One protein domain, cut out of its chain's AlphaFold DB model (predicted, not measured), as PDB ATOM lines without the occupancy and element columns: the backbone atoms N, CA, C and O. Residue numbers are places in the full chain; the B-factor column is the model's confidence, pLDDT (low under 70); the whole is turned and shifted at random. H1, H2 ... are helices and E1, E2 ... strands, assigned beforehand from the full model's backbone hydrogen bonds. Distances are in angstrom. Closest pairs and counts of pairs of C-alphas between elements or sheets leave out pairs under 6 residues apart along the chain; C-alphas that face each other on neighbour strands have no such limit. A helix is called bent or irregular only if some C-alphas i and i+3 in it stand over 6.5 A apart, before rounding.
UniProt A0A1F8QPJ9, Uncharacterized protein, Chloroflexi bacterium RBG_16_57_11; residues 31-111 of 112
ATOM      1  N   GLY A  31     139.484  32.391  94.737       67.56
ATOM      2  CA  GLY A  31     139.536  31.515  93.559       67.56
ATOM      3  C   GLY A  31     138.256  31.549  92.718       67.56
ATOM      4  O   GLY A  31     137.272  32.188  93.097       67.56
ATOM      5  N   TYR A  32     138.255  30.844  91.588       71.94
ATOM      6  CA  TYR A  32     137.068  30.646  90.747       71.94
ATOM      7  C   TYR A  32     136.967  29.199  90.252       71.94
ATOM      8  O   TYR A  32     137.968  28.490  90.172       71.94
ATOM      9  N   TRP A  33     135.751  28.753  89.935       77.19
ATOM     10  CA  TRP A  33     135.487  27.418  89.391       77.19
ATOM     11  C   TRP A  33     135.478  27.432  87.863       77.19
ATOM     12  O   TRP A  33     134.951  28.365  87.253       77.19
ATOM     13  N   ILE A  34     136.014  26.371  87.269       76.69
ATOM     14  CA  ILE A  34     135.827  26.004  85.866       76.69
ATOM     15  C   ILE A  34     135.089  24.668  85.876       76.69
ATOM     16  O   ILE A  34     135.585  23.695  86.441       76.69
ATOM     17  N   TYR A  35     133.890  24.650  85.306       79.69
ATOM     18  CA  TYR A  35     133.016  23.479  85.301       79.69
ATOM     19  C   TYR A  35     133.219  22.648  84.034       79.69
ATOM     20  O   TYR A  35     133.631  23.190  83.005       79.69
ATOM     21  N   ASP A  36     132.906  21.357  84.121       80.00
ATOM     22  CA  ASP A  36     132.894  20.423  82.985       80.00
ATOM     23  C   ASP A  36     134.225  20.356  82.207       80.00
ATOM     24  O   ASP A  36     134.267  20.275  80.975       80.00
ATOM     25  N   VAL A  37     135.346  20.380  82.930       78.94
ATOM     26  CA  VAL A  37     136.676  20.325  82.323       78.94
ATOM     27  C   VAL A  37     137.015  18.897  81.914       78.94
ATOM     28  O   VAL A  37     136.973  17.984  82.738       78.94
ATOM     29  N   ASN A  38     137.422  18.705  80.658       84.38
ATOM     30  CA  ASN A  38     137.823  17.398  80.150       84.38
ATOM     31  C   ASN A  38     139.300  17.126  80.447       84.38
ATOM     32  O   ASN A  38     140.193  17.828  79.967       84.38
ATOM     33  N   CYS A  39     139.548  16.077  81.220       79.75
ATOM     34  CA  CYS A  39     140.872  15.614  81.608       79.75
ATOM     35  C   CYS A  39     141.097  14.167  81.142       79.75
ATOM     36  O   CYS A  39     140.149  13.463  80.788       79.75
ATOM     37  N   GLU A  40     142.340  13.677  81.198       80.44
ATOM     38  CA  GLU A  40     142.693  12.312  80.747       80.44
ATOM     39  C   GLU A  40     141.870  11.204  81.431       80.44
ATOM     40  O   GLU A  40     141.656  10.134  80.861       80.44
ATOM     41  N   HIS A  41     141.393  11.457  82.654       76.31
ATOM     42  CA  HIS A  41     140.678  10.487  83.487       76.31
ATOM     43  C   HIS A  41     139.171  10.748  83.621       76.31
ATOM     44  O   HIS A  41     138.513  10.084  84.422       76.31
ATOM     45  N   GLY A  42     138.615  11.689  82.852       78.88
ATOM     46  CA  GLY A  42     137.193  12.029  82.887       78.88
ATOM     47  C   GLY A  42     136.938  13.531  82.933       78.88
ATOM     48  O   GLY A  42     137.848  14.341  82.762       78.88
ATOM     49  N   THR A  43     135.679  13.884  83.159       80.88
ATOM     50  CA  THR A  43     135.236  15.272  83.287       80.88
ATOM     51  C   THR A  43     135.153  15.649  84.763       80.88
ATOM     52  O   THR A  43     134.571  14.903  85.554       80.88
ATOM     53  N   PHE A  44     135.734  16.789  85.137       75.81
ATOM     54  CA  PHE A  44     135.798  17.254  86.522       75.81
ATOM     55  C   PHE A  44     135.530  18.754  86.621       75.81
ATOM     56  O   PHE A  44     135.855  19.520  85.714       75.81
ATOM     57  N   ASP A  45     135.031  19.175  87.779       76.56
ATOM     58  CA  ASP A  45     135.037  20.581  88.161       76.56
ATOM     59  C   ASP A  45     136.400  20.944  88.752       76.56
ATOM     60  O   ASP A  45     136.932  20.264  89.638       76.56
ATOM     61  N   VAL A  46     136.972  22.034  88.251       75.00
ATOM     62  CA  VAL A  46     138.318  22.484  88.589       75.00
ATOM     63  C   VAL A  46     138.239  23.785  89.364       75.00
ATOM     64  O   VAL A  46     137.652  24.769  88.915       75.00
ATOM     65  N   TRP A  47     138.892  23.817  90.522       75.38
ATOM     66  CA  TRP A  47     139.075  25.052  91.271       75.38
ATOM     67  C   TRP A  47     140.395  25.718  90.889       75.38
ATOM     68  O   TRP A  47     141.477  25.131  91.025       75.38
ATOM     69  N   VAL A  48     140.305  26.972  90.456       75.56
ATOM     70  CA  VAL A  48     141.448  27.847  90.214       75.56
ATOM     71  C   VAL A  48     141.713  28.654  91.465       75.56
ATOM     72  O   VAL A  48     140.937  29.524  91.854       75.56
ATOM     73  N   ALA A  49     142.827  28.346  92.108       70.56
ATOM     74  CA  ALA A  49     143.269  29.039  93.299       70.56
ATOM     75  C   ALA A  49     143.852  30.427  92.960       70.56
ATOM     76  O   ALA A  49     144.266  30.652  91.828       70.56
ATOM     77  N   ASN A  50     143.935  31.356  93.920       68.31
ATOM     78  CA  ASN A  50     144.790  32.540  93.751       68.31
ATOM     79  C   ASN A  50     146.237  32.251  94.181       68.31
ATOM     80  O   ASN A  50     146.547  31.204  94.752       68.31
ATOM     81  N   ASP A  51     147.119  33.214  93.939       62.41
ATOM     82  CA  ASP A  51     148.528  33.211  94.347       62.41
ATOM     83  C   ASP A  51     148.746  33.087  95.867       62.41
ATOM     84  O   ASP A  51     149.744  32.518  96.301       62.41
ATOM     85  N   HIS A  52     147.794  33.550  96.680       57.38
ATOM     86  CA  HIS A  52     147.809  33.405  98.140       57.38
ATOM     87  C   HIS A  52     147.227  32.077  98.654       57.38
ATOM     88  O   HIS A  52     147.027  31.909  99.859       57.38
ATOM     89  N   THR A  53     146.901  31.126  97.776       55.09
ATOM     90  CA  THR A  53     146.298  29.863  98.205       55.09
ATOM     91  C   THR A  53     147.337  28.848  98.663       55.09
ATOM     92  O   THR A  53     147.990  28.189  97.858       55.09
ATOM     93  N   GLU A  54     147.400  28.640  99.979       49.72
ATOM     94  CA  GLU A  54     148.268  27.642 100.624       49.72
ATOM     95  C   GLU A  54     147.704  26.206 100.605       49.72
ATOM     96  O   GLU A  54     148.353  25.269 101.064       49.72
ATOM     97  N   ALA A  55     146.492  25.985 100.086       49.59
ATOM     98  CA  ALA A  55     145.815  24.703 100.250       49.59
ATOM     99  C   ALA A  55     146.324  23.615  99.279       49.59
ATOM    100  O   ALA A  55     146.163  23.682  98.053       49.59
ATOM    101  N   SER A  56     146.880  22.564  99.872       46.62
ATOM    102  CA  SER A  56     146.796  21.179  99.408       46.62
ATOM    103  C   SER A  56     146.337  20.358 100.608       46.62
ATOM    104  O   SER A  56     147.120  20.274 101.541       46.62
ATOM    105  N   PHE A  57     145.109  19.827 100.633       46.41
ATOM    106  CA  PHE A  57     144.804  18.520 101.238       46.41
ATOM    107  C   PHE A  57     143.369  18.056 100.950       46.41
ATOM    108  O   PHE A  57     142.417  18.834 100.985       46.41
ATOM    109  N   ASP A  58     143.288  16.752 100.694       47.81
ATOM    110  CA  ASP A  58     142.114  15.892 100.582       47.81
ATOM    111  C   ASP A  58     141.734  15.316 101.961       47.81
ATOM    112  O   ASP A  58     142.600  15.088 102.810       47.81
ATOM    113  N   SER A  59     140.441  15.058 102.176       36.59
ATOM    114  CA  SER A  59     139.984  14.183 103.266       36.59
ATOM    115  C   SER A  59     138.785  13.297 102.894       36.59
ATOM    116  O   SER A  59     138.023  12.920 103.776       36.59
ATOM    117  N   MET A  60     138.674  12.882 101.624       45.91
ATOM    118  CA  MET A  60     137.652  11.992 101.034       45.91
ATOM    119  C   MET A  60     136.424  12.701 100.424       45.91
ATOM    120  O   MET A  60     135.317  12.608 100.954       45.91
ATOM    121  N   GLY A  61     136.590  13.357  99.264       50.53
ATOM    122  CA  GLY A  61     135.460  13.887  98.466       50.53
ATOM    123  C   GLY A  61     135.869  14.772  97.278       50.53
ATOM    124  O   GLY A  61     135.484  15.933  97.225       50.53
ATOM    125  N   GLY A  62     136.704  14.230  96.388       54.12
ATOM    126  CA  GLY A  62     137.699  14.927  95.567       54.12
ATOM    127  C   GLY A  62     137.299  16.168  94.757       54.12
ATOM    128  O   GLY A  62     136.423  16.125  93.900       54.12
ATOM    129  N   VAL A  63     138.061  17.248  94.964       56.28
ATOM    130  CA  VAL A  63     138.111  18.450  94.120       56.28
ATOM    131  C   VAL A  63     139.476  18.505  93.443       56.28
ATOM    132  O   VAL A  63     140.501  18.430  94.125       56.28
ATOM    133  N   GLY A  64     139.490  18.677  92.119       62.06
ATOM    134  CA  GLY A  64     140.717  18.920  91.371       62.06
ATOM    135  C   GLY A  64     141.218  20.353  91.576       62.06
ATOM    136  O   GLY A  64     140.487  21.308  91.312       62.06
ATOM    137  N   VAL A  65     142.461  20.533  92.034       70.56
ATOM    138  CA  VAL A  65     143.051  21.875  92.221       70.56
ATOM    139  C   VAL A  65     144.013  22.179  91.082       70.56
ATOM    140  O   VAL A  65     145.036  21.506  90.927       70.56
ATOM    141  N   MET A  66     143.731  23.229  90.310       77.06
ATOM    142  CA  MET A  66     144.644  23.678  89.263       77.06
ATOM    143  C   MET A  66     145.861  24.381  89.867       77.06
ATOM    144  O   MET A  66     145.733  25.268  90.715       77.06
ATOM    145  N   LYS A  67     147.058  23.996  89.417       74.94
ATOM    146  CA  LYS A  67     148.329  24.598  89.865       74.94
ATOM    147  C   LYS A  67     149.064  25.351  88.765       74.94
ATOM    148  O   LYS A  67     149.947  26.138  89.086       74.94
ATOM    149  N   ALA A  68     148.706  25.123  87.506       79.06
ATOM    150  CA  ALA A  68     149.212  25.875  86.370       79.06
ATOM    151  C   ALA A  68     148.137  25.968  85.286       79.06
ATOM    152  O   ALA A  68     147.435  24.986  85.038       79.06
ATOM    153  N   LEU A  69     148.052  27.134  84.655       83.00
ATOM    154  CA  LEU A  69     147.134  27.462  83.575       83.00
ATOM    155  C   LEU A  69     147.922  27.978  82.376       83.00
ATOM    156  O   LEU A  69     148.802  28.833  82.518       83.00
ATOM    157  N   TYR A  70     147.549  27.488  81.206       86.19
ATOM    158  CA  TYR A  70     148.143  27.811  79.927       86.19
ATOM    159  C   TYR A  70     147.066  28.274  78.939       86.19
ATOM    160  O   TYR A  70     145.915  27.836  79.011       86.19
ATOM    161  N   MET A  71     147.451  29.144  78.010       86.75
ATOM    162  CA  MET A  71     146.600  29.634  76.922       86.75
ATOM    163  C   MET A  71     147.251  29.326  75.575       86.75
ATOM    164  O   MET A  71     148.461  29.506  75.434       86.75
ATOM    165  N   ASP A  72     146.465  28.858  74.604       87.62
ATOM    166  CA  ASP A  72     146.941  28.638  73.234       87.62
ATOM    167  C   ASP A  72     146.835  29.920  72.392       87.62
ATOM    168  O   ASP A  72     145.768  30.531  72.294       87.62
ATOM    169  N   PHE A  73     147.941  30.299  71.749       84.38
ATOM    170  CA  PHE A  73     148.017  31.428  70.813       84.38
ATOM    171  C   PHE A  73     148.183  30.991  69.345       84.38
ATOM    172  O   PHE A  73     148.501  31.807  68.478       84.38
ATOM    173  N   GLY A  74     147.990  29.705  69.041       85.69
ATOM    174  CA  GLY A  74     148.144  29.113  67.709       85.69
ATOM    175  C   GLY A  74     149.581  28.693  67.370       85.69
ATOM    176  O   GLY A  74     149.789  27.901  66.451       85.69
ATOM    177  N   SER A  75     150.576  29.177  68.117       88.19
ATOM    178  CA  SER A  75     151.976  28.721  68.077       88.19
ATOM    179  C   SER A  75     152.311  27.706  69.178       88.19
ATOM    180  O   SER A  75     153.437  27.203  69.218       88.19
ATOM    181  N   GLY A  76     151.355  27.410  70.064       85.25
ATOM    182  CA  GLY A  76     151.520  26.564  71.240       85.25
ATOM    183  C   GLY A  76     150.938  27.195  72.507       85.25
ATOM    184  O   GLY A  76     150.427  28.315  72.496       85.25
ATOM    185  N   TYR A  77     151.050  26.455  73.610       84.88
ATOM    186  CA  TYR A  77     150.545  26.849  74.922       84.88
ATOM    187  C   TYR A  77     151.566  27.682  75.710       84.88
ATOM    188  O   TYR A  77     152.680  27.221  75.978       84.88
ATOM    189  N   GLU A  78     151.165  28.871  76.155       87.88
ATOM    190  CA  GLU A  78     151.961  29.743  77.026       87.88
ATOM    191  C   GLU A  78     151.427  29.740  78.458       87.88
ATOM    192  O   GLU A  78     150.220  29.792  78.685       87.88
ATOM    193  N   LEU A  79     152.332  29.686  79.439       83.38
ATOM    194  CA  LEU A  79     151.975  29.718  80.855       83.38
ATOM    195  C   LEU A  79     151.477  31.114  81.242       83.38
ATOM    196  O   LEU A  79     152.249  32.071  81.217       83.38
ATOM    197  N   ILE A  80     150.224  31.210  81.682       84.00
ATOM    198  CA  ILE A  80     149.616  32.480  82.105       84.00
ATOM    199  C   ILE A  80     149.502  32.610  83.622       84.00
ATOM    200  O   ILE A  80     149.493  33.721  84.149       84.00
ATOM    201  N   TRP A  81     149.443  31.492  84.345       80.25
ATOM    202  CA  TRP A  81     149.364  31.505  85.801       80.25
ATOM    203  C   TRP A  81     149.872  30.195  86.404       80.25
ATOM    204  O   TRP A  81     149.651  29.125  85.842       80.25
ATOM    205  N   GLN A  82     150.529  30.266  87.564       75.94
ATOM    206  CA  GLN A  82     150.912  29.088  88.345       75.94
ATOM    207  C   GLN A  82     151.018  29.392  89.838       75.94
ATOM    208  O   GLN A  82     151.366  30.506  90.230       75.94
ATOM    209  N   VAL A  83     150.819  28.366  90.666       69.50
ATOM    210  CA  VAL A  83     151.169  28.402  92.091       69.50
ATOM    211  C   VAL A  83     152.613  27.922  92.265       69.50
ATOM    212  O   VAL A  83     152.919  26.791  91.879       69.50
ATOM    213  N   PRO A  84     153.503  28.714  92.888       60.91
ATOM    214  CA  PRO A  84     154.840  28.254  93.246       60.91
ATOM    215  C   PRO A  84     154.752  27.141  94.301       60.91
ATOM    216  O   PRO A  84     154.209  27.346  95.384       60.91
ATOM    217  N   GLY A  85     155.294  25.957  94.019       54.34
ATOM    218  CA  GLY A  85     155.326  24.868  94.996       54.34
ATOM    219  C   GLY A  85     156.201  23.696  94.564       54.34
ATOM    220  O   GLY A  85     156.096  23.208  93.441       54.34
ATOM    221  N   ASN A  86     157.053  23.212  95.471       46.84
ATOM    222  CA  ASN A  86     157.822  21.983  95.278       46.84
ATOM    223  C   ASN A  86     156.989  20.772  95.733       46.84
ATOM    224  O   ASN A  86     156.532  20.735  96.871       46.84
ATOM    225  N   GLY A  87     156.831  19.759  94.871       47.31
ATOM    226  CA  GLY A  87     156.348  18.426  95.273       47.31
ATOM    227  C   GLY A  87     154.925  18.021  94.862       47.31
ATOM    228  O   GLY A  87     154.530  16.896  95.150       47.31
ATOM    229  N   VAL A  88     154.171  18.865  94.150       51.88
ATOM    230  CA  VAL A  88     152.743  18.615  93.832       51.88
ATOM    231  C   VAL A  88     152.526  17.723  92.591       51.88
ATOM    232  O   VAL A  88     151.430  17.241  92.340       51.88
ATOM    233  N   PHE A  89     153.580  17.415  91.832       54.09
ATOM    234  CA  PHE A  89     153.486  16.740  90.527       54.09
ATOM    235  C   PHE A  89     153.162  15.240  90.551       54.09
ATOM    236  O   PHE A  89     153.020  14.650  89.484       54.09
ATOM    237  N   LYS A  90     153.070  14.585  91.716       52.03
ATOM    238  CA  LYS A  90     152.926  13.117  91.747       52.03
ATOM    239  C   LYS A  90     151.566  12.612  91.233       52.03
ATOM    240  O   LYS A  90     151.514  11.468  90.799       52.03
ATOM    241  N   HIS A  91     150.520  13.448  91.232       63.75
ATOM    242  CA  HIS A  91     149.151  13.062  90.844       63.75
ATOM    243  C   HIS A  91     148.410  14.138  90.021       63.75
ATOM    244  O   HIS A  91     147.193  14.274  90.099       63.75
ATOM    245  N   THR A  92     149.126  14.957  89.243       72.62
ATOM    246  CA  THR A  92     148.467  15.931  88.353       72.62
ATOM    247  C   THR A  92     148.114  15.303  87.010       72.62
ATOM    248  O   THR A  92     148.980  14.660  86.422       72.62
ATOM    249  N   THR A  93     146.920  15.567  86.483       77.75
ATOM    250  CA  THR A  93     146.562  15.279  85.085       77.75
ATOM    251  C   THR A  93     146.550  16.560  84.255       77.75
ATOM    252  O   THR A  93     146.493  17.674  84.795       77.75
ATOM    253  N   TRP A  94     146.620  16.392  82.939       84.38
ATOM    254  CA  TRP A  94     146.389  17.461  81.983       84.38
ATOM    255  C   TRP A  94     144.899  17.558  81.654       84.38
ATOM    256  O   TRP A  94     144.221  16.547  81.465       84.38
ATOM    257  N   CYS A  95     144.405  18.787  81.591       83.88
ATOM    258  CA  CYS A  95     143.014  19.093  81.321       83.88
ATOM    259  C   CYS A  95     142.920  20.210  80.287       83.88
ATOM    260  O   CYS A  95     143.689  21.170  80.356       83.88
ATOM    261  N   GLU A  96     141.957  20.111  79.377       86.31
ATOM    262  CA  GLU A  96     141.706  21.110  78.337       86.31
ATOM    263  C   GLU A  96     140.233  21.510  78.344       86.31
ATOM    264  O   GLU A  96     139.339  20.684  78.559       86.31
ATOM    265  N   TRP A  97     139.969  22.794  78.124       83.75
ATOM    266  CA  TRP A  97     138.612  23.308  78.039       83.75
ATOM    267  C   TRP A  97     138.521  24.478  77.065       83.75
ATOM    268  O   TRP A  97     139.454  25.258  76.866       83.75
ATOM    269  N   VAL A  98     137.349  24.587  76.445       81.94
ATOM    270  CA  VAL A  98     137.026  25.632  75.478       81.94
ATOM    271  C   VAL A  98     135.928  26.489  76.079       81.94
ATOM    272  O   VAL A  98     134.849  25.992  76.395       81.94
ATOM    273  N   ILE A  99     136.213  27.778  76.238       76.75
ATOM    274  CA  ILE A  99     135.232  28.775  76.666       76.75
ATOM    275  C   ILE A  99     134.822  29.559  75.423       76.75
ATOM    276  O   ILE A  99     135.676  30.049  74.685       76.75
ATOM    277  N   GLU A 100     133.517  29.667  75.174       82.81
ATOM    278  CA  GLU A 100     133.002  30.408  74.023       82.81
ATOM    279  C   GLU A 100     133.531  31.852  74.019       82.81
ATOM    280  O   GLU A 100     133.461  32.566  75.019       82.81
ATOM    281  N   GLY A 101     134.083  32.280  72.881       82.62
ATOM    282  CA  GLY A 101     134.655  33.618  72.722       82.62
ATOM    283  C   GLY A 101     136.071  33.800  73.279       82.62
ATOM    284  O   GLY A 101     136.594  34.912  73.192       82.62
ATOM    285  N   LEU A 102     136.714  32.749  73.803       79.25
ATOM    286  CA  LEU A 102     138.110  32.771  74.250       79.25
ATOM    287  C   LEU A 102     138.969  31.739  73.495       79.25
ATOM    288  O   LEU A 102     138.440  30.742  72.999       79.25
ATOM    289  N   PRO A 103     140.297  31.954  73.407       83.38
ATOM    290  CA  PRO A 103     141.220  30.926  72.936       83.38
ATOM    291  C   PRO A 103     141.156  29.655  73.801       83.38
ATOM    292  O   PRO A 103     140.790  29.746  74.979       83.38
ATOM    293  N   PRO A 104     141.543  28.482  73.259       84.50
ATOM    294  CA  PRO A 104     141.647  27.254  74.038       84.50
ATOM    295  C   PRO A 104     142.525  27.443  75.279       84.50
ATOM    296  O   PRO A 104     143.596  28.063  75.223       84.50
ATOM    297  N   MET A 105     142.066  26.896  76.401       83.81
ATOM    298  CA  MET A 105     142.788  26.929  77.666       83.81
ATOM    299  C   MET A 105     143.090  25.504  78.115       83.81
ATOM    300  O   MET A 105     142.289  24.588  77.921       83.81
ATOM    301  N   ALA A 106     144.249  25.327  78.736       85.81
ATOM    302  CA  ALA A 106     144.664  24.042  79.272       85.81
ATOM    303  C   ALA A 106     145.366  24.218  80.614       85.81
ATOM    304  O   ALA A 106     145.954  25.262  80.897       85.81
ATOM    305  N   GLY A 107     145.339  23.196  81.459       82.44
ATOM    306  CA  GLY A 107     145.905  23.289  82.796       82.44
ATOM    307  C   GLY A 107     146.336  21.957  83.374       82.44
ATOM    308  O   GLY A 107     145.825  20.895  83.019       82.44
ATOM    309  N   LYS A 108     147.278  22.031  84.319       78.75
ATOM    310  CA  LYS A 108     147.622  20.897  85.181       78.75
ATOM    311  C   LYS A 108     146.772  20.952  86.435       78.75
ATOM    312  O   LYS A 108     146.892  21.887  87.238       78.75
ATOM    313  N   VAL A 109     145.958  19.921  86.605       74.81
ATOM    314  CA  VAL A 109     145.037  19.775  87.729       74.81
ATOM    315  C   VAL A 109     145.533  18.645  88.608       74.81
ATOM    316  O   VAL A 109     145.734  17.529  88.139       74.81
ATOM    317  N   LEU A 110     145.759  18.930  89.889       71.19
ATOM    318  CA  LEU A 110     145.957  17.890  90.891       71.19
ATOM    319  C   LEU A 110     144.626  17.171  91.080       71.19
ATOM    320  O   LEU A 110     143.699  17.788  91.602       71.19
ATOM    321  N   ILE A 111     144.546  15.909  90.670       61.88
ATOM    322  CA  ILE A 111     143.391  15.063  90.967       61.88
ATOM    323  C   ILE A 111     143.715  14.276  92.247       61.88
ATOM    324  O   ILE A 111     144.808  13.709  92.324       61.88
TER     325      ILE A 111
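This is residues 31 to 111 of the 112 residues of an uncharacterized protein of Chloroflexi bacterium RBG_16_57_11 (UniProt A0A1F8QPJ9). What shape do these atoms make? A small barrel of five strands, E1, E2, E3, E6 and E5 round the ring, closed but with short seams where E2 meets E3 and E5 meets E1. E4 pairs onto E3 without joining the ring, the short helix H1 sits at the barrel, and residues 49 to 63 form a long loop between E2 and E3. What is the make-up? The printed part has 81 residues and is mostly strand in class, with one named helix and six named strands in the order E1, E2, E3, E4, H1, E5 and E6 along the chain; the six strands belong to one mixed sheet. How large is it? It is compact, with a radius of gyration of the C-alphas of 12.4 A, and only just elongated, spanning 38 by 25 by 22 A.

How does the ring begin? E1, residues 32 to 39, and E2, residues 42 to 48, form an antiparallel hairpin at 154 degrees, with N 34 and O 46 2.8 A apart. E2 is parallel to E3, residues 64 to 72, where N 66 and O 47 are 3.0 A apart. What lies beside E3? E2 and E4, residues 77 to 82, lie on one side of it, and E6, residues 105 to 110, on the other side. E3 and E4 are a hairpin, with N 69 and O 81 2.8 A apart; E3 and E6 are antiparallel, with N 70 and O 106 2.8 A apart. How does the ring close? E5, residues 92 to 97, forms a hairpin with E6, with N 95 and O 107 2.9 A apart, and is antiparallel to E1, with N 96 and O 38 2.9 A apart. And the helix? H1, residues 88 to 91, is on the barrel, and its C-alpha 91 is 5.8 A from that of Leu 110 in E6, the closest pair. It is too short for an O i to N i+4 pair, and its one O i to N i+3 pair is not within range.

Where do the strands start and stop? E1 begins at C-alpha 32 (137.068, 30.646, 90.747), and E6 ends at C-alpha 110 (145.957, 17.890, 90.891). Which elements are long, and which bend? E3 measures 21.5 A, E1 18.0 A and E2 17.9 A from first to last C-alpha. E1 bends by 75 degrees at residue 36, and E3 by 73 degrees at residue 67. Is H1 even? It is irregular, with C-alphas 88 and 91 7.3 A apart.

How far does it reach? The C-alphas of Ser 59 and Ser 75, the two farthest apart, are 39.9 A from each other. Is anything missing, or any link long? The printed part has no cut, and E2 to E3, with 15 residues between them, is a long link. Where is confidence low? The model's pLDDT is under 70 at residue 31, residues 50 to 64, residues 83 to 91 and residue 111; the mean of the printed part is 72.0.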